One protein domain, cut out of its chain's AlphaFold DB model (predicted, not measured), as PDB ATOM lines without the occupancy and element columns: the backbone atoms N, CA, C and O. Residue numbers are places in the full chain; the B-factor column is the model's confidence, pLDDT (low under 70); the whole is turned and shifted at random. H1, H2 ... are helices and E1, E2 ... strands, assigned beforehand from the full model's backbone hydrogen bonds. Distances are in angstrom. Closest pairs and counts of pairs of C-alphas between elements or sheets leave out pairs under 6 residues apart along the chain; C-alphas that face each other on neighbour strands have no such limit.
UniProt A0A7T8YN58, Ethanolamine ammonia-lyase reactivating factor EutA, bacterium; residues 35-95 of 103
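What this domain is: This is residues 35 to 95 of the 103 residues of the protein "Ethanolamine ammonia-lyase reactivating factor EutA" of bacterium (UniProt A0A7T8YN58). A three-stranded antiparallel sheet, E1, E2 and E3, forms one long slab, with the short helix H1 over one of its faces and the other face bare, while helix H2 extends the long axis past one end of the strands and sticks out with residues 88 to 95. The sheet has the order E1, E2, E3 and is a meander, each strand the antiparallel neighbour of the one before. The printed part has 61 residues, with two named helices and three named strands in the order H1, E1, E2, E3, H2, and its class is mixed, helices and strands. The whole is loose, with a radius of gyration of the C-alphas of 15.2 A, and a rod in outline, spanning 51 by 20 by 14 A.

Where its parts are: The sheet is made of E1, residues 53 to 58, 15.9 A from first to last C-alpha, E2, residues 63 to 69, 19.7 A, and E3, residues 72 to 79, 21.2 A. E3 bends by 50 degrees at residue 75. C-alpha 53, where E1 begins, is at (169.755, 236.261, 276.294). H1 is residues 35 to 43, 12.4 A long, and begins with C-alpha 35 at (163.155, 228.782, 286.629). H2 is residues 83 to 93, 15.4 A long, and ends with C-alpha 93 at (135.594, 235.337, 268.833).

How they stand to each other: E2 is the inner strand of the sheet, and E1 and E3 are its edge strands. E1 and E2 are a hairpin, antiparallel at 166 degrees between their directions, with N 55 and O 66 within hydrogen-bond range at 2.8 A and N 66 and O 55 at 2.9 A. E2 and E3 are also a hairpin, antiparallel at 162 degrees, with N 65 and O 77 at 2.8 A and N 67 and O 75 at 2.9 A. H1 is on the sheet at a height over the sheet of 9.0 A. It lies over E1 and E2, and on the local plane it runs slantwise to the strands, at 54 degrees to E1. The closest C-alphas of H1 and E2 are those of Pro 36 and Ala 66, 6.5 A apart. H2 is not on the sheet, and it is apart from H1 and from E2. The closest C-alphas of E1 and H2 are those of Ile 58 and Gly 83, 6.9 A apart. In H1 and H2 every O i to N i+4 pair is within hydrogen-bond range.

The domain as a whole: The two C-alphas farthest apart are those of Asp 47 and Asn 95, at 50.7 A. Residues 88 to 95, of which 88 to 93 belong to H2, stand free; the body without them spans 39 by 18 by 13 A. The printed part has no cut. The links E1 to E2, E2 to E3 and E3 to H2 are tight, the link H1 to E1 is short with 9 residues, and no link is long. The mean pLDDT of the printed part is 85.9, and residues 44 to 50, in the link from H1 to E1, are under 70.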
ATOM      1  N   GLU A  35     163.270 229.013 288.065       86.81
ATOM      2  CA  GLU A  35     163.155 228.782 286.629       86.81
ATOM      3  C   GLU A  35     164.167 229.545 285.757       86.81
ATOM      4  O   GLU A  35     164.850 228.884 284.976       86.81
ATOM      5  N   PRO A  36     164.372 230.873 285.890       80.62
ATOM      6  CA  PRO A  36     165.267 231.587 284.979       80.62
ATOM      7  C   PRO A  36     166.715 231.077 285.045       80.62
ATOM      8  O   PRO A  36     167.407 231.071 284.028       80.62
ATOM      9  N   PHE A  37     167.168 230.573 286.199       81.31
ATOM     10  CA  PHE A  37     168.490 229.950 286.320       81.31
ATOM     11  C   PHE A  37     168.524 228.545 285.724       81.31
ATOM     12  O   PHE A  37     169.532 228.149 285.138       81.31
ATOM     13  N   ALA A  38     167.442 227.782 285.886       84.56
ATOM     14  CA  ALA A  38     167.330 226.453 285.300       84.56
ATOM     15  C   ALA A  38     167.367 226.538 283.767       84.56
ATOM     16  O   ALA A  38     168.145 225.825 283.133       84.56
ATOM     17  N   VAL A  39     166.609 227.474 283.189       82.88
ATOM     18  CA  VAL A  39     166.581 227.715 281.744       82.88
ATOM     19  C   VAL A  39     167.947 228.194 281.254       82.88
ATOM     20  O   VAL A  39     168.492 227.571 280.345       82.88
ATOM     21  N   ALA A  40     168.555 229.200 281.899       80.25
ATOM     22  CA  ALA A  40     169.894 229.693 281.552       80.25
ATOM     23  C   ALA A  40     170.946 228.574 281.496       80.25
ATOM     24  O   ALA A  40     171.699 228.469 280.528       80.25
ATOM     25  N   LYS A  41     170.957 227.690 282.503       77.50
ATOM     26  CA  LYS A  41     171.863 226.532 282.538       77.50
ATOM     27  C   LYS A  41     171.552 225.493 281.464       77.50
ATOM     28  O   LYS A  41     172.476 224.866 280.962       77.50
ATOM     29  N   SER A  42     170.279 225.296 281.119       80.38
ATOM     30  CA  SER A  42     169.877 224.305 280.115       80.38
ATOM     31  C   SER A  42     170.294 224.681 278.689       80.38
ATOM     32  O   SER A  42     170.626 223.797 277.904       80.38
ATOM     33  N   VAL A  43     170.320 225.979 278.358       75.94
ATOM     34  CA  VAL A  43     170.681 226.463 277.013       75.94
ATOM     35  C   VAL A  43     172.171 226.777 276.849       75.94
ATOM     36  O   VAL A  43     172.667 226.772 275.729       75.94
ATOM     37  N   GLY A  44     172.892 227.036 277.946       65.19
ATOM     38  CA  GLY A  44     174.264 227.556 277.915       65.19
ATOM     39  C   GLY A  44     175.370 226.590 277.461       65.19
ATOM     40  O   GLY A  44     176.483 227.052 277.232       65.19
ATOM     41  N   GLY A  45     175.124 225.282 277.308       58.94
ATOM     42  CA  GLY A  45     176.173 224.302 276.958       58.94
ATOM     43  C   GLY A  45     177.322 224.213 277.986       58.94
ATOM     44  O   GLY A  45     177.288 224.866 279.021       58.94
ATOM     45  N   GLN A  46     178.348 223.383 277.747       55.62
ATOM     46  CA  GLN A  46     179.489 223.261 278.683       55.62
ATOM     47  C   GLN A  46     180.454 224.467 278.664       55.62
ATOM     48  O   GLN A  46     181.227 224.624 279.604       55.62
ATOM     49  N   ASP A  47     180.343 225.358 277.671       55.41
ATOM     50  CA  ASP A  47     181.104 226.619 277.558       55.41
ATOM     51  C   ASP A  47     180.282 227.853 278.015       55.41
ATOM     52  O   ASP A  47     180.502 228.981 277.577       55.41
ATOM     53  N   SER A  48     179.323 227.650 278.925       55.62
ATOM     54  CA  SER A  48     178.260 228.588 279.348       55.62
ATOM     55  C   SER A  48     178.686 229.889 280.050       55.62
ATOM     56  O   SER A  48     177.835 230.579 280.611       55.62
ATOM     57  N   GLY A  49     179.973 230.234 280.083       58.28
ATOM     58  CA  GLY A  49     180.465 231.415 280.805       58.28
ATOM     59  C   GLY A  49     180.024 232.760 280.211       58.28
ATOM     60  O   GLY A  49     180.007 233.757 280.928       58.28
ATOM     61  N   GLU A  50     179.642 232.792 278.930       68.19
ATOM     62  CA  GLU A  50     179.382 234.034 278.176       68.19
ATOM     63  C   GLU A  50     178.002 234.072 277.496       68.19
ATOM     64  O   GLU A  50     177.781 234.818 276.544       68.19
ATOM     65  N   PHE A  51     177.042 233.259 277.948       77.75
ATOM     66  CA  PHE A  51     175.714 233.262 277.334       77.75
ATOM     67  C   PHE A  51     174.860 234.438 277.831       77.75
ATOM     68  O   PHE A  51     174.563 234.537 279.024       77.75
ATOM     69  N   SER A  52     174.405 235.280 276.903       85.12
ATOM     70  CA  SER A  52     173.484 236.388 277.175       85.12
ATOM     71  C   SER A  52     172.220 236.254 276.327       85.12
ATOM     72  O   SER A  52     172.293 236.022 275.120       85.12
ATOM     73  N   ALA A  53     171.051 236.397 276.950       88.12
ATOM     74  CA  ALA A  53     169.755 236.261 276.294       88.12
ATOM     75  C   ALA A  53     168.636 236.958 277.069       88.12
ATOM     76  O   ALA A  53     168.779 237.327 278.230       88.12
ATOM     77  N   ILE A  54     167.480 237.081 276.421       91.81
ATOM     78  CA  ILE A  54     166.220 237.398 277.088       91.81
ATOM     79  C   ILE A  54     165.357 236.143 277.029       91.81
ATOM     80  O   ILE A  54     165.000 235.688 275.942       91.81
ATOM     81  N   PHE A  55     165.018 235.591 278.189       90.50
ATOM     82  CA  PHE A  55     164.030 234.526 278.292       90.50
ATOM     83  C   PHE A  55     162.638 235.124 278.425       90.50
ATOM     84  O   PHE A  55     162.445 236.096 279.153       90.50
ATOM     85  N   ILE A  56     161.685 234.535 277.709       93.81
ATOM     86  CA  ILE A  56     160.268 234.890 277.758       93.81
ATOM     87  C   ILE A  56     159.510 233.584 277.980       93.81
ATOM     88  O   ILE A  56     159.299 232.831 277.030       93.81
ATOM     89  N   ASP A  57     159.137 233.309 279.228       92.06
ATOM     90  CA  ASP A  57     158.256 232.193 279.564       92.06
ATOM     91  C   ASP A  57     156.797 232.649 279.480       92.06
ATOM     92  O   ASP A  57     156.408 233.645 280.088       92.06
ATOM     93  N   ILE A  58     155.988 231.945 278.690       95.38
ATOM     94  CA  ILE A  58     154.572 232.255 278.480       95.38
ATOM     95  C   ILE A  58     153.749 231.142 279.123       95.38
ATOM     96  O   ILE A  58     153.351 230.169 278.478       95.38
ATOM     97  N   GLY A  59     153.445 231.323 280.402       93.56
ATOM     98  CA  GLY A  59     152.580 230.433 281.153       93.56
ATOM     99  C   GLY A  59     151.091 230.617 280.843       93.56
ATOM    100  O   GLY A  59     150.643 231.407 280.005       93.56
ATOM    101  N   GLY A  60     150.253 229.890 281.583       93.88
ATOM    102  CA  GLY A  60     148.800 229.992 281.435       93.88
ATOM    103  C   GLY A  60     148.221 231.328 281.920       93.88
ATOM    104  O   GLY A  60     147.203 231.777 281.398       93.88
ATOM    105  N   GLY A  61     148.825 231.960 282.928       94.38
ATOM    106  CA  GLY A  61     148.313 233.194 283.545       94.38
ATOM    107  C   GLY A  61     149.240 234.392 283.461       94.38
ATOM    108  O   GLY A  61     148.756 235.522 283.452       94.38
ATOM    109  N   THR A  62     150.538 234.129 283.417       94.94
ATOM    110  CA  THR A  62     151.591 235.134 283.419       94.94
ATOM    111  C   THR A  62     152.523 234.903 282.246       94.94
ATOM    112  O   THR A  62     152.543 233.824 281.654       94.94
ATOM    113  N   THR A  63     153.241 235.961 281.901       95.06
ATOM    114  CA  THR A  63     154.385 235.927 281.008       95.06
ATOM    115  C   THR A  63     155.536 236.532 281.783       95.06
ATOM    116  O   THR A  63     155.441 237.680 282.233       95.06
ATOM    117  N   ASP A  64     156.591 235.758 281.952       93.00
ATOM    118  CA  ASP A  64     157.737 236.074 282.780       93.00
ATOM    119  C   ASP A  64     158.945 236.324 281.878       93.00
ATOM    120  O   ASP A  64     159.330 235.492 281.061       93.00
ATOM    121  N   ILE A  65     159.520 237.521 281.985       93.50
ATOM    122  CA  ILE A  65     160.671 237.944 281.188       93.50
ATOM    123  C   ILE A  65     161.893 237.997 282.091       93.50
ATOM    124  O   ILE A  65     161.846 238.668 283.121       93.50
ATOM    125  N   ALA A  66     162.990 237.358 281.692       91.38
ATOM    126  CA  ALA A  66     164.270 237.417 282.391       91.38
ATOM    127  C   ALA A  66     165.385 237.877 281.447       91.38
ATOM    128  O   ALA A  66     165.581 237.294 280.383       91.38
ATOM    129  N   LEU A  67     166.128 238.909 281.848       91.31
ATOM    130  CA  LEU A  67     167.363 239.321 281.189       91.31
ATOM    131  C   LEU A  67     168.521 238.527 281.785       91.31
ATOM    132  O   LEU A  67     168.745 238.566 282.996       91.31
ATOM    133  N   VAL A  68     169.255 237.828 280.928       86.44
ATOM    134  CA  VAL A  68     170.425 237.038 281.291       86.44
ATOM    135  C   VAL A  68     171.643 237.585 280.574       86.44
ATOM    136  O   VAL A  68     171.618 237.791 279.363       86.44
ATOM    137  N   ASN A  69     172.708 237.812 281.329       85.00
ATOM    138  CA  ASN A  69     173.975 238.299 280.823       85.00
ATOM    139  C   ASN A  69     175.112 237.479 281.429       85.00
ATOM    140  O   ASN A  69     175.176 237.318 282.650       85.00
ATOM    141  N   ASN A  70     175.995 236.941 280.588       81.38
ATOM    142  CA  ASN A  70     177.108 236.082 281.010       81.38
ATOM    143  C   ASN A  70     176.665 234.957 281.972       81.38
ATOM    144  O   ASN A  70     177.255 234.740 283.031       81.38
ATOM    145  N   GLY A  71     175.549 234.299 281.647       76.75
ATOM    146  CA  GLY A  71     174.949 233.213 282.428       76.75
ATOM    147  C   GLY A  71     174.231 233.636 283.719       76.75
ATOM    148  O   GLY A  71     173.611 232.792 284.368       76.75
ATOM    149  N   GLY A  72     174.286 234.915 284.097       80.12
ATOM    150  CA  GLY A  72     173.637 235.473 285.284       80.12
ATOM    151  C   GLY A  72     172.328 236.197 284.972       80.12
ATOM    152  O   GLY A  72     172.211 236.836 283.934       80.12
ATOM    153  N   VAL A  73     171.337 236.128 285.866       84.12
ATOM    154  CA  VAL A  73     170.048 236.831 285.695       84.12
ATOM    155  C   VAL A  73     170.164 238.258 286.235       84.12
ATOM    156  O   VAL A  73     170.206 238.454 287.447       84.12
ATOM    157  N   GLU A  74     170.182 239.257 285.355       87.94
ATOM    158  CA  GLU A  74     170.308 240.675 285.735       87.94
ATOM    159  C   GLU A  74     168.984 241.293 286.195       87.94
ATOM    160  O   GLU A  74     168.966 242.230 286.995       87.94
ATOM    161  N   GLY A  75     167.854 240.779 285.707       88.00
ATOM    162  CA  GLY A  75     166.548 241.299 286.087       88.00
ATOM    163  C   GLY A  75     165.395 240.494 285.517       88.00
ATOM    164  O   GLY A  75     165.540 239.782 284.523       88.00
ATOM    165  N   THR A  76     164.230 240.633 286.149       89.69
ATOM    166  CA  THR A  76     163.003 239.948 285.736       89.69
ATOM    167  C   THR A  76     161.800 240.884 285.738       89.69
ATOM    168  O   THR A  76     161.686 241.762 286.598       89.69
ATOM    169  N   LYS A  77     160.856 240.663 284.823       93.56
ATOM    170  CA  LYS A  77     159.566 241.354 284.781       93.56
ATOM    171  C   LYS A  77     158.443 240.362 284.505       93.56
ATOM    172  O   LYS A  77     158.455 239.689 283.484       93.56
ATOM    173  N   MET A  78     157.447 240.355 285.383       94.06
ATOM    174  CA  MET A  78     156.233 239.558 285.229       94.06
ATOM    175  C   MET A  78     155.097 240.417 284.674       94.06
ATOM    176  O   MET A  78     154.852 241.533 285.149       94.06
ATOM    177  N   PHE A  79     154.373 239.875 283.702       96.19
ATOM    178  CA  PHE A  79     153.131 240.432 283.183       96.19
ATOM    179  C   PHE A  79     151.975 239.478 283.472       96.19
ATOM    180  O   PHE A  79     152.074 238.282 283.219       96.19
ATOM    181  N   ALA A  80     150.846 240.009 283.946       95.38
ATOM    182  CA  ALA A  80     149.623 239.241 284.212       95.38
ATOM    183  C   ALA A  80     148.833 238.931 282.921       95.38
ATOM    184  O   ALA A  80     147.642 239.221 282.804       95.38
ATOM    185  N   ILE A  81     149.523 238.389 281.918       95.19
ATOM    186  CA  ILE A  81     148.960 237.926 280.653       95.19
ATOM    187  C   ILE A  81     149.619 236.601 280.282       95.19
ATOM    188  O   ILE A  81     150.825 236.459 280.405       95.19
ATOM    189  N   GLY A  82     148.838 235.638 279.812       94.75
ATOM    190  CA  GLY A  82     149.350 234.338 279.388       94.75
ATOM    191  C   GLY A  82     148.355 233.619 278.487       94.75
ATOM    192  O   GLY A  82     147.388 234.219 278.001       94.75
ATOM    193  N   GLY A  83     148.552 232.315 278.303       95.31
ATOM    194  CA  GLY A  83     147.750 231.488 277.400       95.31
ATOM    195  C   GLY A  83     146.240 231.555 277.658       95.31
ATOM    196  O   GLY A  83     145.460 231.619 276.712       95.31
ATOM    197  N   ARG A  84     145.791 231.657 278.919       93.00
ATOM    198  CA  ARG A  84     144.353 231.763 279.240       93.00
ATOM    199  C   ARG A  84     143.712 233.025 278.671       93.00
ATOM    200  O   ARG A  84     142.551 232.969 278.269       93.00
ATOM    201  N   SER A  85     144.436 234.144 278.619       92.38
ATOM    202  CA  SER A  85     143.933 235.378 278.001       92.38
ATOM    203  C   SER A  85     143.713 235.181 276.502       92.38
ATOM    204  O   SER A  85     142.680 235.598 275.974       92.38
ATOM    205  N   PHE A  86     144.637 234.478 275.839       92.06
ATOM    206  CA  PHE A  86     144.509 234.107 274.433       92.06
ATOM    207  C   PHE A  86     143.335 233.148 274.201       92.06
ATOM    208  O   PHE A  86     142.433 233.464 273.427       92.06
ATOM    209  N   THR A  87     143.271 232.024 274.924       92.12
ATOM    210  CA  THR A  87     142.195 231.032 274.776       92.12
ATOM    211  C   THR A  87     140.819 231.641 275.054       92.12
ATOM    212  O   THR A  87     139.868 231.375 274.323       92.12
ATOM    213  N   LYS A  88     140.698 232.518 276.062       91.12
ATOM    214  CA  LYS A  88     139.446 233.231 276.354       91.12
ATOM    215  C   LYS A  88     139.027 234.142 275.198       91.12
ATOM    216  O   LYS A  88     137.853 234.156 274.835       91.12
ATOM    217  N   ARG A  89     139.972 234.882 274.606       92.44
ATOM    218  CA  ARG A  89     139.704 235.751 273.450       92.44
ATOM    219  C   ARG A  89     139.288 234.937 272.222       92.44
ATOM    220  O   ARG A  89     138.360 235.338 271.519       92.44
ATOM    221  N   LEU A  90     139.938 233.797 271.988       93.06
ATOM    222  CA  LEU A  90     139.604 232.891 270.891       93.06
ATOM    223  C   LEU A  90     138.189 232.328 271.051       93.06
ATOM    224  O   LEU A  90     137.393 232.439 270.125       93.06
ATOM    225  N   ALA A  91     137.850 231.812 272.237       93.25
ATOM    226  CA  ALA A  91     136.517 231.288 272.529       93.25
ATOM    227  C   ALA A  91     135.422 232.344 272.312       93.25
ATOM    228  O   ALA A  91     134.420 232.066 271.663       93.25
ATOM    229  N   GLN A  92     135.649 233.582 272.766       92.81
ATOM    230  CA  GLN A  92     134.727 234.698 272.529       92.81
ATOM    231  C   GLN A  92     134.546 235.004 271.041       92.81
ATOM    232  O   GLN A  92     133.424 235.197 270.588       92.81
ATOM    233  N   THR A  93     135.638 235.036 270.275       95.25
ATOM    234  CA  THR A  93     135.594 235.337 268.833       95.25
ATOM    235  C   THR A  93     134.909 234.220 268.045       95.25
ATOM    236  O   THR A  93     134.216 234.482 267.068       95.25
ATOM    237  N   ALA A  94     135.084 232.975 268.489       94.00
ATOM    238  CA  ALA A  94     134.505 231.787 267.878       94.00
ATOM    239  C   ALA A  94     133.095 231.439 268.401       94.00
ATOM    240  O   ALA A  94     132.542 230.425 267.987       94.00
ATOM    241  N   ASN A  95     132.514 232.241 269.307       91.94
ATOM    242  CA  ASN A  95     131.256 231.945 270.010       91.94
ATOM    243  C   ASN A  95     131.232 230.561 270.693       91.94
ATOM    244  O   ASN A  95     130.204 229.887 270.734       91.94
TER     245      ASN A  95